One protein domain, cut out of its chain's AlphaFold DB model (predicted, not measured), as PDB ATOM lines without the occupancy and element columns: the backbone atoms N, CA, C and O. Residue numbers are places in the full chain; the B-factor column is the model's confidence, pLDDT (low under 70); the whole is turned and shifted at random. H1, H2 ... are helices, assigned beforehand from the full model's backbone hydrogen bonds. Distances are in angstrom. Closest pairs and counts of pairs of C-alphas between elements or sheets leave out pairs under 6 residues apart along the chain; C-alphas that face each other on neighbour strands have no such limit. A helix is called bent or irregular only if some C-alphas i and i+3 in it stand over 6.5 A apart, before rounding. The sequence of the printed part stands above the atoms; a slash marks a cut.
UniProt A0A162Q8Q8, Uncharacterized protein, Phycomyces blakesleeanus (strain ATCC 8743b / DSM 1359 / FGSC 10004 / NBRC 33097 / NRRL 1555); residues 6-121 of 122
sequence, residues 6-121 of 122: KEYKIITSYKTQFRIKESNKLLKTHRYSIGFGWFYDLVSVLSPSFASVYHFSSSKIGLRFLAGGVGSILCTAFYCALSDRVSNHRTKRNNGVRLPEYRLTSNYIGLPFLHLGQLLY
ATOM      1  N   LYS A   6     -35.316 -12.068  65.226       56.94
ATOM      2  CA  LYS A   6     -35.077 -13.330  64.518       56.94
ATOM      3  C   LYS A   6     -36.337 -13.870  63.824       56.94
ATOM      4  O   LYS A   6     -36.271 -14.190  62.641       56.94
ATOM      5  N   GLU A   7     -37.478 -13.884  64.514       63.16
ATOM      6  CA  GLU A   7     -38.786 -14.304  63.981       63.16
ATOM      7  C   GLU A   7     -39.259 -13.371  62.857       63.16
ATOM      8  O   GLU A   7     -39.696 -13.822  61.798       63.16
ATOM      9  N   TYR A   8     -39.077 -12.056  63.020       68.94
ATOM     10  CA  TYR A   8     -39.442 -11.072  61.993       68.94
ATOM     11  C   TYR A   8     -38.657 -11.263  60.684       68.94
ATOM     12  O   TYR A   8     -39.220 -11.179  59.586       68.94
ATOM     13  N   LYS A   9     -37.358 -11.571  60.785       60.84
ATOM     14  CA  LYS A   9     -36.500 -11.833  59.620       60.84
ATOM     15  C   LYS A   9     -36.929 -13.104  58.883       60.84
ATOM     16  O   LYS A   9     -36.936 -13.126  57.653       60.84
ATOM     17  N   ILE A  10     -37.340 -14.128  59.632       65.06
ATOM     18  CA  ILE A  10     -37.852 -15.390  59.094       65.06
ATOM     19  C   ILE A  10     -39.169 -15.147  58.341       65.06
ATOM     20  O   ILE A  10     -39.266 -15.487  57.163       65.06
ATOM     21  N   ILE A  11     -40.149 -14.478  58.957       66.75
ATOM     22  CA  ILE A  11     -41.467 -14.210  58.350       66.75
ATOM     23  C   ILE A  11     -41.345 -13.330  57.094       66.75
ATOM     24  O   ILE A  11     -41.979 -13.602  56.071       66.75
ATOM     25  N   THR A  12     -40.491 -12.303  57.132       65.50
ATOM     26  CA  THR A  12     -40.238 -11.428  55.974       65.50
ATOM     27  C   THR A  12     -39.543 -12.186  54.836       65.50
ATOM     28  O   THR A  12     -39.895 -11.994  53.667       65.50
ATOM     29  N   SER A  13     -38.634 -13.120  55.155       61.59
ATOM     30  CA  SER A  13     -38.052 -14.043  54.169       61.59
ATOM     31  C   SER A  13     -39.134 -14.916  53.531       61.59
ATOM     32  O   SER A  13     -39.251 -14.915  52.310       61.59
ATOM     33  N   TYR A  14     -40.005 -15.556  54.324       65.00
ATOM     34  CA  TYR A  14     -41.112 -16.383  53.816       65.00
ATOM     35  C   TYR A  14     -42.062 -15.618  52.879       65.00
ATOM     36  O   TYR A  14     -42.470 -16.145  51.839       65.00
ATOM     37  N   LYS A  15     -42.388 -14.361  53.200       62.03
ATOM     38  CA  LYS A  15     -43.291 -13.529  52.388       62.03
ATOM     39  C   LYS A  15     -42.655 -13.103  51.058       62.03
ATOM     40  O   LYS A  15     -43.314 -13.119  50.018       62.03
ATOM     41  N   THR A  16     -41.360 -12.788  51.080       60.25
ATOM     42  CA  THR A  16     -40.572 -12.466  49.878       60.25
ATOM     43  C   THR A  16     -40.393 -13.712  49.003       60.25
ATOM     44  O   THR A  16     -40.517 -13.651  47.780       60.25
ATOM     45  N   GLN A  17     -40.231 -14.875  49.634       59.62
ATOM     46  CA  GLN A  17     -40.147 -16.180  48.987       59.62
ATOM     47  C   GLN A  17     -41.380 -16.542  48.166       59.62
ATOM     48  O   GLN A  17     -41.248 -17.018  47.039       59.62
ATOM     49  N   PHE A  18     -42.578 -16.325  48.712       59.97
ATOM     50  CA  PHE A  18     -43.819 -16.639  48.005       59.97
ATOM     51  C   PHE A  18     -43.944 -15.813  46.718       59.97
ATOM     52  O   PHE A  18     -44.258 -16.355  45.661       59.97
ATOM     53  N   ARG A  19     -43.563 -14.530  46.784       59.47
ATOM     54  CA  ARG A  19     -43.584 -13.602  45.646       59.47
ATOM     55  C   ARG A  19     -42.540 -13.945  44.570       59.47
ATOM     56  O   ARG A  19     -42.841 -13.898  43.381       59.47
ATOM     57  N   ILE A  20     -41.336 -14.373  44.963       60.59
ATOM     58  CA  ILE A  20     -40.271 -14.812  44.034       60.59
ATOM     59  C   ILE A  20     -40.588 -16.181  43.401       60.59
ATOM     60  O   ILE A  20     -40.190 -16.459  42.263       60.59
ATOM     61  N   LYS A  21     -41.306 -17.060  44.113       60.41
ATOM     62  CA  LYS A  21     -41.687 -18.394  43.624       60.41
ATOM     63  C   LYS A  21     -42.651 -18.323  42.438       60.41
ATOM     64  O   LYS A  21     -42.561 -19.182  41.562       60.41
ATOM     65  N   GLU A  22     -43.516 -17.314  42.416       61.25
ATOM     66  CA  GLU A  22     -44.563 -17.123  41.411       61.25
ATOM     67  C   GLU A  22     -44.011 -16.591  40.081       61.25
ATOM     68  O   GLU A  22     -44.287 -17.173  39.036       61.25
ATOM     69  N   SER A  23     -43.107 -15.605  40.120       57.28
ATOM     70  CA  SER A  23     -42.453 -15.072  38.911       57.28
ATOM     71  C   SER A  23     -41.468 -16.070  38.272       57.28
ATOM     72  O   SER A  23     -41.401 -16.201  37.053       57.28
ATOM     73  N   ASN A  24     -40.766 -16.879  39.076       64.06
ATOM     74  CA  ASN A  24     -39.790 -17.855  38.571       64.06
ATOM     75  C   ASN A  24     -40.382 -19.235  38.224       64.06
ATOM     76  O   ASN A  24     -39.622 -20.184  38.016       64.06
ATOM     77  N   LYS A  25     -41.712 -19.406  38.217       66.19
ATOM     78  CA  LYS A  25     -42.342 -20.694  37.860       66.19
ATOM     79  C   LYS A  25     -42.005 -21.094  36.424       66.19
ATOM     80  O   LYS A  25     -41.557 -22.215  36.211       66.19
ATOM     81  N   LEU A  26     -42.137 -20.154  35.488       67.50
ATOM     82  CA  LEU A  26     -41.898 -20.381  34.058       67.50
ATOM     83  C   LEU A  26     -40.440 -20.769  33.774       67.50
ATOM     84  O   LEU A  26     -40.165 -21.755  33.095       67.50
ATOM     85  N   LEU A  27     -39.489 -20.061  34.388       70.25
ATOM     86  CA  LEU A  27     -38.059 -20.342  34.230       70.25
ATOM     87  C   LEU A  27     -37.667 -21.728  34.784       70.25
ATOM     88  O   LEU A  27     -36.709 -22.348  34.325       70.25
ATOM     89  N   LYS A  28     -38.409 -22.244  35.776       67.50
ATOM     90  CA  LYS A  28     -38.168 -23.575  36.358       67.50
ATOM     91  C   LYS A  28     -38.759 -24.700  35.521       67.50
ATOM     92  O   LYS A  28     -38.158 -25.771  35.493       67.50
ATOM     93  N   THR A  29     -39.902 -24.482  34.873       74.81
ATOM     94  CA  THR A  29     -40.577 -25.512  34.070       74.81
ATOM     95  C   THR A  29     -39.966 -25.673  32.682       74.81
ATOM     96  O   THR A  29     -40.000 -26.769  32.126       74.81
ATOM     97  N   HIS A  30     -39.343 -24.621  32.147       78.62
ATOM     98  CA  HIS A  30     -38.762 -24.615  30.806       78.62
ATOM     99  C   HIS A  30     -37.785 -25.778  30.543       78.62
ATOM    100  O   HIS A  30     -37.861 -26.412  29.494       78.62
ATOM    101  N   ARG A  31     -36.944 -26.140  31.525       74.88
ATOM    102  CA  ARG A  31     -35.979 -27.253  31.396       74.88
ATOM    103  C   ARG A  31     -36.629 -28.595  31.062       74.88
ATOM    104  O   ARG A  31     -36.038 -29.376  30.326       74.88
ATOM    105  N   TYR A  32     -37.822 -28.866  31.589       82.62
ATOM    106  CA  TYR A  32     -38.513 -30.129  31.319       82.62
ATOM    107  C   TYR A  32     -39.018 -30.190  29.876       82.62
ATOM    108  O   TYR A  32     -38.894 -31.223  29.230       82.62
ATOM    109  N   SER A  33     -39.527 -29.068  29.355       84.88
ATOM    110  CA  SER A  33     -39.969 -28.969  27.961       84.88
ATOM    111  C   SER A  33     -38.803 -29.150  26.992       84.88
ATOM    112  O   SER A  33     -38.923 -29.903  26.030       84.88
ATOM    113  N   ILE A  34     -37.662 -28.524  27.281       83.12
ATOM    114  CA  ILE A  34     -36.467 -28.645  26.445       83.12
ATOM    115  C   ILE A  34     -35.891 -30.060  26.484       83.12
ATOM    116  O   ILE A  34     -35.583 -30.626  25.440       83.12
ATOM    117  N   GLY A  35     -35.751 -30.643  27.678       83.50
ATOM    118  CA  GLY A  35     -35.196 -31.989  27.823       83.50
ATOM    119  C   GLY A  35     -36.024 -33.039  27.082       83.50
ATOM    120  O   GLY A  35     -35.462 -33.960  26.494       83.50
ATOM    121  N   PHE A  36     -37.348 -32.869  27.055       85.62
ATOM    122  CA  PHE A  36     -38.229 -33.725  26.269       85.62
ATOM    123  C   PHE A  36     -38.039 -33.529  24.759       85.62
ATOM    124  O   PHE A  36     -37.929 -34.516  24.036       85.62
ATOM    125  N   GLY A  37     -37.938 -32.278  24.293       86.75
ATOM    126  CA  GLY A  37     -37.650 -31.973  22.886       86.75
ATOM    127  C   GLY A  37     -36.338 -32.604  22.414       86.75
ATOM    128  O   GLY A  37     -36.317 -33.309  21.416       86.75
ATOM    129  N   TRP A  38     -35.276 -32.478  23.208       82.69
ATOM    130  CA  TRP A  38     -33.984 -33.094  22.907       82.69
ATOM    131  C   TRP A  38     -34.044 -34.620  22.774       82.69
ATOM    132  O   TRP A  38     -33.454 -35.203  21.867       82.69
ATOM    133  N   PHE A  39     -34.765 -35.287  23.678       83.50
ATOM    134  CA  PHE A  39     -34.950 -36.734  23.592       83.50
ATOM    135  C   PHE A  39     -35.713 -37.129  22.319       83.50
ATOM    136  O   PHE A  39     -35.387 -38.136  21.692       83.50
ATOM    137  N   TYR A  40     -36.695 -36.320  21.914       87.25
ATOM    138  CA  TYR A  40     -37.440 -36.525  20.677       87.25
ATOM    139  C   TYR A  40     -36.559 -36.350  19.430       87.25
ATOM    140  O   TYR A  40     -36.595 -37.203  18.539       87.25
ATOM    141  N   ASP A  41     -35.711 -35.319  19.389       84.44
ATOM    142  CA  ASP A  41     -34.758 -35.084  18.293       84.44
ATOM    143  C   ASP A  41     -33.773 -36.256  18.148       84.44
ATOM    144  O   ASP A  41     -33.543 -36.767  17.049       84.44
ATOM    145  N   LEU A  42     -33.254 -36.767  19.272       81.25
ATOM    146  CA  LEU A  42     -32.353 -37.923  19.290       81.25
ATOM    147  C   LEU A  42     -32.989 -39.207  18.751       81.25
ATOM    148  O   LEU A  42     -32.287 -40.024  18.168       81.25
ATOM    149  N   VAL A  43     -34.285 -39.441  18.948       81.50
ATOM    150  CA  VAL A  43     -34.930 -40.662  18.432       81.50
ATOM    151  C   VAL A  43     -35.347 -40.488  16.969       81.50
ATOM    152  O   VAL A  43     -35.203 -41.420  16.170       81.50
ATOM    153  N   SER A  44     -35.829 -39.296  16.611       85.44
ATOM    154  CA  SER A  44     -36.411 -39.006  15.298       85.44
ATOM    155  C   SER A  44     -35.373 -38.778  14.199       85.44
ATOM    156  O   SER A  44     -35.569 -39.267  13.091       85.44
ATOM    157  N   VAL A  45     -34.257 -38.101  14.486       82.94
ATOM    158  CA  VAL A  45     -33.235 -37.764  13.474       82.94
ATOM    159  C   VAL A  45     -32.206 -38.881  13.314       82.94
ATOM    160  O   VAL A  45     -31.724 -39.150  12.213       82.94
ATOM    161  N   LEU A  46     -31.878 -39.569  14.405       77.00
ATOM    162  CA  LEU A  46     -30.770 -40.523  14.470       77.00
ATOM    163  C   LEU A  46     -31.071 -41.790  13.651       77.00
ATOM    164  O   LEU A  46     -30.262 -42.197  12.822       77.00
ATOM    165  N   SER A  47     -32.268 -42.365  13.789       73.06
ATOM    166  CA  SER A  47     -32.656 -43.570  13.038       73.06
ATOM    167  C   SER A  47     -32.606 -43.397  11.505       73.06
ATOM    168  O   SER A  47     -31.914 -44.184  10.855       73.06
ATOM    169  N   PRO A  48     -33.267 -42.388  10.895       75.56
ATOM    170  CA  PRO A  48     -33.227 -42.207   9.445       75.56
ATOM    171  C   PRO A  48     -31.858 -41.736   8.943       75.56
ATOM    172  O   PRO A  48     -31.410 -42.222   7.907       75.56
ATOM    173  N   SER A  49     -31.155 -40.859   9.672       78.69
ATOM    174  CA  SER A  49     -29.867 -40.308   9.211       78.69
ATOM    175  C   SER A  49     -28.749 -41.349   9.196       78.69
ATOM    176  O   SER A  49     -27.939 -41.387   8.273       78.69
ATOM    177  N   PHE A  50     -28.700 -42.242  10.189       73.69
ATOM    178  CA  PHE A  50     -27.690 -43.304  10.217       73.69
ATOM    179  C   PHE A  50     -27.977 -44.431   9.215       73.69
ATOM    180  O   PHE A  50     -27.037 -45.077   8.742       73.69
ATOM    181  N   ALA A  51     -29.245 -44.644   8.856       72.88
ATOM    182  CA  ALA A  51     -29.624 -45.583   7.806       72.88
ATOM    183  C   ALA A  51     -29.328 -45.032   6.400       72.88
ATOM    184  O   ALA A  51     -28.818 -45.769   5.558       72.88
ATOM    185  N   SER A  52     -29.609 -43.746   6.151       72.94
ATOM    186  CA  SER A  52     -29.463 -43.133   4.825       72.94
ATOM    187  C   SER A  52     -28.034 -42.691   4.499       72.94
ATOM    188  O   SER A  52     -27.579 -42.927   3.386       72.94
ATOM    189  N   VAL A  53     -27.314 -42.083   5.450       77.38
ATOM    190  CA  VAL A  53     -25.978 -41.498   5.209       77.38
ATOM    191  C   VAL A  53     -24.861 -42.514   5.433       77.38
ATOM    192  O   VAL A  53     -23.867 -42.518   4.714       77.38
ATOM    193  N   TYR A  54     -25.013 -43.384   6.434       72.88
ATOM    194  CA  TYR A  54     -23.951 -44.302   6.862       72.88
ATOM    195  C   TYR A  54     -24.226 -45.774   6.529       72.88
ATOM    196  O   TYR A  54     -23.383 -46.620   6.829       72.88
ATOM    197  N   HIS A  55     -25.386 -46.093   5.934       74.94
ATOM    198  CA  HIS A  55     -25.817 -47.460   5.604       74.94
ATOM    199  C   HIS A  55     -25.587 -48.465   6.750       74.94
ATOM    200  O   HIS A  55     -25.177 -49.610   6.538       74.94
ATOM    201  N   PHE A  56     -25.793 -48.038   8.000       73.62
ATOM    202  CA  PHE A  56     -25.518 -48.899   9.142       73.62
ATOM    203  C   PHE A  56     -26.599 -49.967   9.334       73.62
ATOM    204  O   PHE A  56     -27.792 -49.704   9.246       73.62
ATOM    205  N   SER A  57     -26.158 -51.179   9.680       78.19
ATOM    206  CA  SER A  57     -27.031 -52.259  10.152       78.19
ATOM    207  C   SER A  57     -27.658 -51.913  11.512       78.19
ATOM    208  O   SER A  57     -27.023 -51.249  12.342       78.19
ATOM    209  N   SER A  58     -28.868 -52.418  11.773       77.00
ATOM    210  CA  SER A  58     -29.664 -52.160  12.985       77.00
ATOM    211  C   SER A  58     -28.893 -52.363  14.296       77.00
ATOM    212  O   SER A  58     -29.082 -51.607  15.248       77.00
ATOM    213  N   SER A  59     -27.958 -53.317  14.348       81.25
ATOM    214  CA  SER A  59     -27.133 -53.569  15.540       81.25
ATOM    215  C   SER A  59     -26.191 -52.406  15.878       81.25
ATOM    216  O   SER A  59     -25.997 -52.082  17.049       81.25
ATOM    217  N   LYS A  60     -25.621 -51.739  14.865       80.12
ATOM    218  CA  LYS A  60     -24.719 -50.589  15.064       80.12
ATOM    219  C   LYS A  60     -25.493 -49.338  15.484       80.12
ATOM    220  O   LYS A  60     -24.980 -48.542  16.266       80.12
ATOM    221  N   ILE A  61     -26.732 -49.199  15.010       81.31
ATOM    222  CA  ILE A  61     -27.645 -48.115  15.396       81.31
ATOM    223  C   ILE A  61     -28.024 -48.253  16.880       81.31
ATOM    224  O   ILE A  61     -27.904 -47.290  17.635       81.31
ATOM    225  N   GLY A  62     -28.360 -49.466  17.335       81.00
ATOM    226  CA  GLY A  62     -28.626 -49.751  18.752       81.00
ATOM    227  C   GLY A  62     -27.460 -49.382  19.680       81.00
ATOM    228  O   GLY A  62     -27.666 -48.786  20.737       81.00
ATOM    229  N   LEU A  63     -26.220 -49.646  19.256       85.31
ATOM    230  CA  LEU A  63     -25.026 -49.301  20.035       85.31
ATOM    231  C   LEU A  63     -24.836 -47.781  20.198       85.31
ATOM    232  O   LEU A  63     -24.295 -47.332  21.205       85.31
ATOM    233  N   ARG A  64     -25.308 -46.965  19.245       82.44
ATOM    234  CA  ARG A  64     -25.255 -45.497  19.355       82.44
ATOM    235  C   ARG A  64     -26.246 -44.951  20.379       82.44
ATOM    236  O   ARG A  64     -25.900 -44.008  21.086       82.44
ATOM    237  N   PHE A  65     -27.411 -45.578  20.547       81.62
ATOM    238  CA  PHE A  65     -28.351 -45.207  21.613       81.62
ATOM    239  C   PHE A  65     -27.770 -45.422  23.018       81.62
ATOM    240  O   PHE A  65     -28.079 -44.661  23.937       81.62
ATOM    241  N   LEU A  66     -26.856 -46.387  23.180       86.75
ATOM    242  CA  LEU A  66     -26.166 -46.616  24.451       86.75
ATOM    243  C   LEU A  66     -25.336 -45.399  24.893       86.75
ATOM    244  O   LEU A  66     -25.271 -45.105  26.085       86.75
ATOM    245  N   ALA A  67     -24.762 -44.645  23.948       85.56
ATOM    246  CA  ALA A  67     -24.002 -43.434  24.255       85.56
ATOM    247  C   ALA A  67     -24.863 -42.367  24.958       85.56
ATOM    248  O   ALA A  67     -24.400 -41.735  25.907       85.56
ATOM    249  N   GLY A  68     -26.133 -42.218  24.559       83.25
ATOM    250  CA  GLY A  68     -27.082 -41.317  25.225       83.25
ATOM    251  C   GLY A  68     -27.403 -41.749  26.662       83.25
ATOM    252  O   GLY A  68     -27.483 -40.914  27.569       83.25
ATOM    253  N   GLY A  69     -27.508 -43.061  26.897       85.44
ATOM    254  CA  GLY A  69     -27.684 -43.629  28.236       85.44
ATOM    255  C   GLY A  69     -26.481 -43.368  29.147       85.44
ATOM    256  O   GLY A  69     -26.638 -42.852  30.253       85.44
ATOM    257  N   VAL A  70     -25.266 -43.641  28.659       91.31
ATOM    258  CA  VAL A  70     -24.022 -43.392  29.409       91.31
ATOM    259  C   VAL A  70     -23.851 -41.901  29.718       91.31
ATOM    260  O   VAL A  70     -23.535 -41.540  30.853       91.31
ATOM    261  N   GLY A  71     -24.135 -41.026  28.750       87.31
ATOM    262  CA  GLY A  71     -24.105 -39.576  28.951       87.31
ATOM    263  C   GLY A  71     -25.061 -39.108  30.054       87.31
ATOM    264  O   GLY A  71     -24.688 -38.276  30.881       87.31
ATOM    265  N   SER A  72     -26.258 -39.694  30.134       86.25
ATOM    266  CA  SER A  72     -27.255 -39.359  31.163       86.25
ATOM    267  C   SER A  72     -26.802 -39.742  32.577       86.25
ATOM    268  O   SER A  72     -27.009 -38.981  33.529       86.25
ATOM    269  N   ILE A  73     -26.130 -40.888  32.718       92.94
ATOM    270  CA  ILE A  73     -25.576 -41.356  33.997       92.94
ATOM    271  C   ILE A  73     -24.452 -40.423  34.462       92.94
ATOM    272  O   ILE A  73     -24.480 -39.931  35.594       92.94
ATOM    273  N   LEU A  74     -23.498 -40.128  33.573       92.44
ATOM    274  CA  LEU A  74     -22.376 -39.232  33.872       92.44
ATOM    275  C   LEU A  74     -22.856 -37.821  34.229       92.44
ATOM    276  O   LEU A  74     -22.394 -37.235  35.210       92.44
ATOM    277  N   CYS A  75     -23.830 -37.302  33.480       87.50
ATOM    278  CA  CYS A  75     -24.439 -36.002  33.740       87.50
ATOM    279  C   CYS A  75     -25.088 -35.951  35.128       87.50
ATOM    280  O   CYS A  75     -24.832 -35.024  35.896       87.50
ATOM    281  N   THR A  76     -25.877 -36.968  35.488       88.31
ATOM    282  CA  THR A  76     -26.565 -37.018  36.787       88.31
ATOM    283  C   THR A  76     -25.571 -37.046  37.946       88.31
ATOM    284  O   THR A  76     -25.735 -36.302  38.915       88.31
ATOM    285  N   ALA A  77     -24.506 -37.846  37.834       91.06
ATOM    286  CA  ALA A  77     -23.454 -37.917  38.847       91.06
ATOM    287  C   ALA A  77     -22.745 -36.563  39.029       91.06
ATOM    288  O   ALA A  77     -22.591 -36.078  40.154       91.06
ATOM    289  N   PHE A  78     -22.377 -35.914  37.921       89.06
ATOM    290  CA  PHE A  78     -21.730 -34.606  37.949       89.06
ATOM    291  C   PHE A  78     -22.650 -33.513  38.512       89.06
ATOM    292  O   PHE A  78     -22.241 -32.734  39.376       89.06
ATOM    293  N   TYR A  79     -23.909 -33.479  38.071       86.00
ATOM    294  CA  TYR A  79     -24.896 -32.502  38.523       86.00
ATOM    295  C   TYR A  79     -25.220 -32.652  40.013       86.00
ATOM    296  O   TYR A  79     -25.358 -31.645  40.708       86.00
ATOM    297  N   CYS A  80     -25.289 -33.885  40.522       85.75
ATOM    298  CA  CYS A  80     -25.489 -34.153  41.944       85.75
ATOM    299  C   CYS A  80     -24.368 -33.519  42.786       85.75
ATOM    300  O   CYS A  80     -24.627 -32.679  43.652       85.75
ATOM    301  N   ALA A  81     -23.109 -33.807  42.436       86.94
ATOM    302  CA  ALA A  81     -21.946 -33.248  43.122       86.94
ATOM    303  C   ALA A  81     -21.870 -31.713  43.011       86.94
ATOM    304  O   ALA A  81     -21.552 -31.023  43.985       86.94
ATOM    305  N   LEU A  82     -22.176 -31.161  41.834       86.44
ATOM    306  CA  LEU A  82     -22.182 -29.716  41.608       86.44
ATOM    307  C   LEU A  82     -23.274 -29.019  42.431       86.44
ATOM    308  O   LEU A  82     -23.003 -28.003  43.076       86.44
ATOM    309  N   SER A  83     -24.482 -29.583  42.455       83.62
ATOM    310  CA  SER A  83     -25.623 -29.054  43.208       83.62
ATOM    311  C   SER A  83     -25.322 -28.964  44.700       83.62
ATOM    312  O   SER A  83     -25.579 -27.932  45.331       83.62
ATOM    313  N   ASP A  84     -24.714 -30.005  45.264       84.19
ATOM    314  CA  ASP A  84     -24.366 -30.025  46.683       84.19
ATOM    315  C   ASP A  84     -23.260 -29.019  47.018       84.19
ATOM    316  O   ASP A  84     -23.352 -28.308  48.027       84.19
ATOM    317  N   ARG A  85     -22.260 -28.857  46.140       83.00
ATOM    318  CA  ARG A  85     -21.212 -27.833  46.299       83.00
ATOM    319  C   ARG A  85     -21.780 -26.416  46.272       83.00
ATOM    320  O   ARG A  85     -21.464 -25.618  47.155       83.00
ATOM    321  N   VAL A  86     -22.644 -26.104  45.305       83.12
ATOM    322  CA  VAL A  86     -23.260 -24.773  45.167       83.12
ATOM    323  C   VAL A  86     -24.163 -24.456  46.363       83.12
ATOM    324  O   VAL A  86     -24.128 -23.342  46.892       83.12
ATOM    325  N   SER A  87     -24.934 -25.441  46.832       79.31
ATOM    326  CA  SER A  87     -25.817 -25.287  47.991       79.31
ATOM    327  C   SER A  87     -25.034 -25.040  49.287       79.31
ATOM    328  O   SER A  87     -25.350 -24.126  50.060       79.31
ATOM    329  N   ASN A  88     -23.953 -25.795  49.499       80.81
ATOM    330  CA  ASN A  88     -23.090 -25.633  50.667       80.81
ATOM    331  C   ASN A  88     -22.322 -24.301  50.631       80.81
ATOM    332  O   ASN A  88     -22.200 -23.641  51.663       80.81
ATOM    333  N   HIS A  89     -21.875 -23.850  49.454       81.31
ATOM    334  CA  HIS A  89     -21.227 -22.542  49.284       81.31
ATOM    335  C   HIS A  89     -22.156 -21.378  49.647       81.31
ATOM    336  O   HIS A  89     -21.764 -20.466  50.376       81.31
ATOM    337  N   ARG A  90     -23.416 -21.423  49.196       72.62
ATOM    338  CA  ARG A  90     -24.412 -20.388  49.523       72.62
ATOM    339  C   ARG A  90     -24.830 -20.411  50.993       72.62
ATOM    340  O   ARG A  90     -25.008 -19.347  51.576       72.62
ATOM    341  N   THR A  91     -24.890 -21.591  51.609       78.31
ATOM    342  CA  THR A  91     -25.168 -21.736  53.048       78.31
ATOM    343  C   THR A  91     -24.061 -21.109  53.904       78.31
ATOM    344  O   THR A  91     -24.355 -20.390  54.858       78.31
ATOM    345  N   LYS A  92     -22.786 -21.298  53.525       79.88
ATOM    346  CA  LYS A  92     -21.640 -20.671  54.207       79.88
ATOM    347  C   LYS A  92     -21.672 -19.142  54.119       79.88
ATOM    348  O   LYS A  92     -21.361 -18.474  55.097       79.88
ATOM    349  N   ARG A  93     -22.101 -18.585  52.981       77.25
ATOM    350  CA  ARG A  93     -22.230 -17.128  52.787       77.25
ATOM    351  C   ARG A  93     -23.423 -16.495  53.513       77.25
ATOM    352  O   ARG A  93     -23.453 -15.279  53.647       77.25
ATOM    353  N   ASN A  94     -24.385 -17.287  53.988       76.94
ATOM    354  CA  ASN A  94     -25.597 -16.800  54.653       76.94
ATOM    355  C   ASN A  94     -25.605 -17.071  56.164       76.94
ATOM    356  O   ASN A  94     -26.625 -17.464  56.731       76.94
ATOM    357  N   ASN A  95     -24.458 -16.891  56.825       75.38
ATOM    358  CA  ASN A  95     -24.307 -17.085  58.273       75.38
ATOM    359  C   ASN A  95     -24.767 -18.476  58.766       75.38
ATOM    360  O   ASN A  95     -25.305 -18.605  59.862       75.38
ATOM    361  N   GLY A  96     -24.611 -19.518  57.939       71.50
ATOM    362  CA  GLY A  96     -24.987 -20.894  58.288       71.50
ATOM    363  C   GLY A  96     -26.485 -21.205  58.201       71.50
ATOM    364  O   GLY A  96     -26.880 -22.348  58.425       71.50
ATOM    365  N   VAL A  97     -27.334 -20.242  57.829       72.88
ATOM    366  CA  VAL A  97     -28.774 -20.476  57.665       72.88
ATOM    367  C   VAL A  97     -29.032 -21.117  56.299       72.88
ATOM    368  O   VAL A  97     -28.977 -20.455  55.257       72.88
ATOM    369  N   ARG A  98     -29.304 -22.429  56.301       65.81
ATOM    370  CA  ARG A  98     -29.602 -23.219  55.097       65.81
ATOM    371  C   ARG A  98     -31.031 -22.939  54.628       65.81
ATOM    372  O   ARG A  98     -31.986 -23.521  55.133       65.81
ATOM    373  N   LEU A  99     -31.168 -22.056  53.644       66.56
ATOM    374  CA  LEU A  99     -32.452 -21.792  52.999       66.56
ATOM    375  C   LEU A  99     -32.769 -22.885  51.958       66.56
ATOM    376  O   LEU A  99     -31.878 -23.286  51.198       66.56
ATOM    377  N   PRO A 100     -34.031 -23.345  51.857       63.69
ATOM    378  CA  PRO A 100     -34.441 -24.356  50.876       63.69
ATOM    379  C   PRO A 100     -34.239 -23.914  49.411       63.69
ATOM    380  O   PRO A 100     -34.151 -24.750  48.512       63.69
ATOM    381  N   GLU A 101     -34.079 -22.615  49.147       63.66
ATOM    382  CA  GLU A 101     -33.825 -22.061  47.809       63.66
ATOM    383  C   GLU A 101     -32.434 -22.287  47.239       63.66
ATOM    384  O   GLU A 101     -32.238 -22.154  46.025       63.66
ATOM    385  N   TYR A 102     -31.460 -22.669  48.062       66.19
ATOM    386  CA  TYR A 102     -30.120 -22.934  47.549       66.19
ATOM    387  C   TYR A 102     -30.081 -24.134  46.598       66.19
ATOM    388  O   TYR A 102     -29.304 -24.121  45.644       66.19
ATOM    389  N   ARG A 103     -31.014 -25.086  46.735       62.31
ATOM    390  CA  ARG A 103     -31.206 -26.185  45.766       62.31
ATOM    391  C   ARG A 103     -31.855 -25.721  44.460       62.31
ATOM    392  O   ARG A 103     -31.560 -26.241  43.387       62.31
ATOM    393  N   LEU A 104     -32.718 -24.708  44.531       65.38
ATOM    394  CA  LEU A 104     -33.333 -24.103  43.349       65.38
ATOM    395  C   LEU A 104     -32.336 -23.282  42.534       65.38
ATOM    396  O   LEU A 104     -32.504 -23.145  41.330       65.38
ATOM    397  N   THR A 105     -31.293 -22.748  43.168       67.38
ATOM    398  CA  THR A 105     -30.309 -21.929  42.457       67.38
ATOM    399  C   THR A 105     -29.390 -22.768  41.568       67.38
ATOM    400  O   THR A 105     -29.022 -22.324  40.484       67.38
ATOM    401  N   SER A 106     -29.076 -24.007  41.971       72.12
ATOM    402  CA  SER A 106     -28.286 -24.935  41.144       72.12
ATOM    403  C   SER A 106     -28.943 -25.224  39.791       72.12
ATOM    404  O   SER A 106     -28.272 -25.413  38.782       72.12
ATOM    405  N   ASN A 107     -30.272 -25.191  39.753       70.06
ATOM    406  CA  ASN A 107     -31.052 -25.441  38.551       70.06
ATOM    407  C   ASN A 107     -30.855 -24.369  37.457       70.06
ATOM    408  O   ASN A 107     -31.045 -24.665  36.277       70.06
ATOM    409  N   TYR A 108     -30.452 -23.143  37.809       73.38
ATOM    410  CA  TYR A 108     -30.157 -22.099  36.818       73.38
ATOM    411  C   TYR A 108     -28.824 -22.312  36.098       73.38
ATOM    412  O   TYR A 108     -28.670 -21.862  34.970       73.38
ATOM    413  N   ILE A 109     -27.887 -23.042  36.709       76.69
ATOM    414  CA  ILE A 109     -26.573 -23.322  36.113       76.69
ATOM    415  C   ILE A 109     -26.704 -24.312  34.947       76.69
ATOM    416  O   ILE A 109     -25.992 -24.195  33.956       76.69
ATOM    417  N   GLY A 110     -27.648 -25.256  35.032       73.25
ATOM    418  CA  GLY A 110     -27.874 -26.255  33.981       73.25
ATOM    419  C   GLY A 110     -28.622 -25.735  32.746       73.25
ATOM    420  O   GLY A 110     -28.529 -26.350  31.690       73.25
ATOM    421  N   LEU A 111     -29.340 -24.610  32.850       77.38
ATOM    422  CA  LEU A 111     -30.111 -24.023  31.742       77.38
ATOM    423  C   LEU A 111     -29.257 -23.702  30.504       77.38
ATOM    424  O   LEU A 111     -29.555 -24.249  29.445       77.38
ATOM    425  N   PRO A 112     -28.195 -22.876  30.594       80.62
ATOM    426  CA  PRO A 112     -27.404 -22.517  29.416       80.62
ATOM    427  C   PRO A 112     -26.721 -23.731  28.781       80.62
ATOM    428  O   PRO A 112     -26.611 -23.804  27.564       80.62
ATOM    429  N   PHE A 113     -26.322 -24.717  29.587       81.00
ATOM    430  CA  PHE A 113     -25.693 -25.940  29.088       81.00
ATOM    431  C   PHE A 113     -26.648 -26.787  28.240       81.00
ATOM    432  O   PHE A 113     -26.238 -27.345  27.226       81.00
ATOM    433  N   LEU A 114     -27.925 -26.843  28.631       77.94
ATOM    434  CA  LEU A 114     -28.963 -27.561  27.892       77.94
ATOM    435  C   LEU A 114     -29.201 -26.927  26.510       77.94
ATOM    436  O   LEU A 114     -29.254 -27.633  25.509       77.94
ATOM    437  N   HIS A 115     -29.266 -25.592  26.455       79.88
ATOM    438  CA  HIS A 115     -29.441 -24.844  25.207       79.88
ATOM    439  C   HIS A 115     -28.228 -24.943  24.277       79.88
ATOM    440  O   HIS A 115     -28.389 -25.116  23.073       79.88
ATOM    441  N   LEU A 116     -27.015 -24.856  24.830       84.56
ATOM    442  CA  LEU A 116     -25.783 -25.004  24.054       84.56
ATOM    443  C   LEU A 116     -25.648 -26.412  23.473       84.56
ATOM    444  O   LEU A 116     -25.242 -26.548  22.327       84.56
ATOM    445  N   GLY A 117     -26.022 -27.445  24.235       78.44
ATOM    446  CA  GLY A 117     -26.033 -28.824  23.743       78.44
ATOM    447  C   GLY A 117     -26.980 -29.010  22.558       78.44
ATOM    448  O   GLY A 117     -26.608 -29.650  21.580       78.44
ATOM    449  N   GLN A 118     -28.156 -28.383  22.616       75.88
ATOM    450  CA  GLN A 118     -29.099 -28.371  21.503       75.88
ATOM    451  C   GLN A 118     -28.561 -27.678  20.258       75.88
ATOM    452  O   GLN A 118     -28.636 -28.240  19.172       75.88
ATOM    453  N   LEU A 119     -27.981 -26.490  20.423       82.50
ATOM    454  CA  LEU A 119     -27.453 -25.694  19.314       82.50
ATOM    455  C   LEU A 119     -26.247 -26.353  18.628       82.50
ATOM    456  O   LEU A 119     -25.968 -26.066  17.476       82.50
ATOM    457  N   LEU A 120     -25.517 -27.216  19.338       80.94
ATOM    458  CA  LEU A 120     -24.361 -27.919  18.786       80.94
ATOM    459  C   LEU A 120     -24.732 -29.156  17.950       80.94
ATOM    460  O   LEU A 120     -23.870 -29.685  17.250       80.94
ATOM    461  N   TYR A 121     -25.955 -29.668  18.095       71.94
ATOM    462  CA  TYR A 121     -26.404 -30.923  17.481       71.94
ATOM    463  C   TYR A 121     -27.543 -30.729  16.475       71.94
ATOM    464  O   TYR A 121     -27.673 -31.549  15.567       71.94
TER     465      TYR A 121
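AT A GLANCE: This is residues 6 to 121 of the 122 residues of an uncharacterized protein of Phycomyces blakesleeanus (strain ATCC 8743b / DSM 1359 / FGSC 10004 / NBRC 33097 / NRRL 1555) (UniProt A0A162Q8Q8). This is a long, thin and open arrangement of helices: H1, H2 and H3 follow one another along its length with a corner between H1 and H2, and the long helix H4 folds back along the other side. The last helix, the bent H5, bridges the two sides loosely, its first arm packing on H4 and its second on H2, while residues 6 to 12 of H1 stick out free. The printed part has 116 residues with five named helices, in the order H1, H2, H3, H4, H5, and no named strand; the class is all helix. The whole is only just extended, close to loose, with a radius of gyration of the C-alphas of 20.2 A, and its outline is a rod of 69 by 26 by 18 A.

HOW THE PARTS SIT: H1, residues 6 to 23, touches no helix and meets H2, residues 25 to 44, only through their tight link. H2 and H3, residues 46 to 52, also meet only through their link. H3 and H4, residues 58 to 93, are close but not clearly touching: their closest C-alphas, those of Phe 50 and Ile 61, are 7.1 A apart, and they run opposite ways at a shallow tilt of 31 degrees. H2 and H4 are apart. H5, residues 102 to 121, was assigned as one helix by its hydrogen bonds but is bent, with C-alphas 109 and 112 at 6.8 A; its arms are H5a, residues 102 to 109, and H5b, residues 112 to 121, at a shallow tilt of 29 degrees. H5a touches H4 at residues 82 to 91 alone, opposite ways at a steep tilt of 49 degrees; the closest C-alphas, those of Ser 87 and Tyr 102, are 4.9 A apart. H5b touches H2 at residues 31 to 38 alone, the same way at a shallow tilt of 22 degrees; the closest C-alphas, those of Trp 38 and Gln 118, are 6.9 A apart. Every O i to N i+4 pair is within hydrogen-bond range in H3, against 12 of 14 in H1, 13 of 16 in H2, 29 of 32 in H4, 5 of 6 in H5b and 0 of 4 in H5a, where 4 of 5 O i to N i+3 pairs are.

IN THESE COORDINATES: H1 begins at C-alpha 6 (-35.077, -13.330, 64.518) and is 26.7 A long. H2 is 29.7 A long and irregular, but only just: C-alphas 28 and 31 are 6.6 A apart. H3 measures 10.1 A, and H4, from C-alpha 58 (-29.664, -52.160, 12.985), 53.5 A. H5a measures 12.0 A and H5b 14.6 A, ending at C-alpha 121 (-26.404, -30.923, 17.481).

THE WHOLE: The C-alphas farthest apart, those of Lys 6 and His 55, are 68.7 A apart. The printed part has no cut and no long link. Mean pLDDT of the printed part is 76.2; residues 6 to 26, 28 and 98 to 105 are under 70.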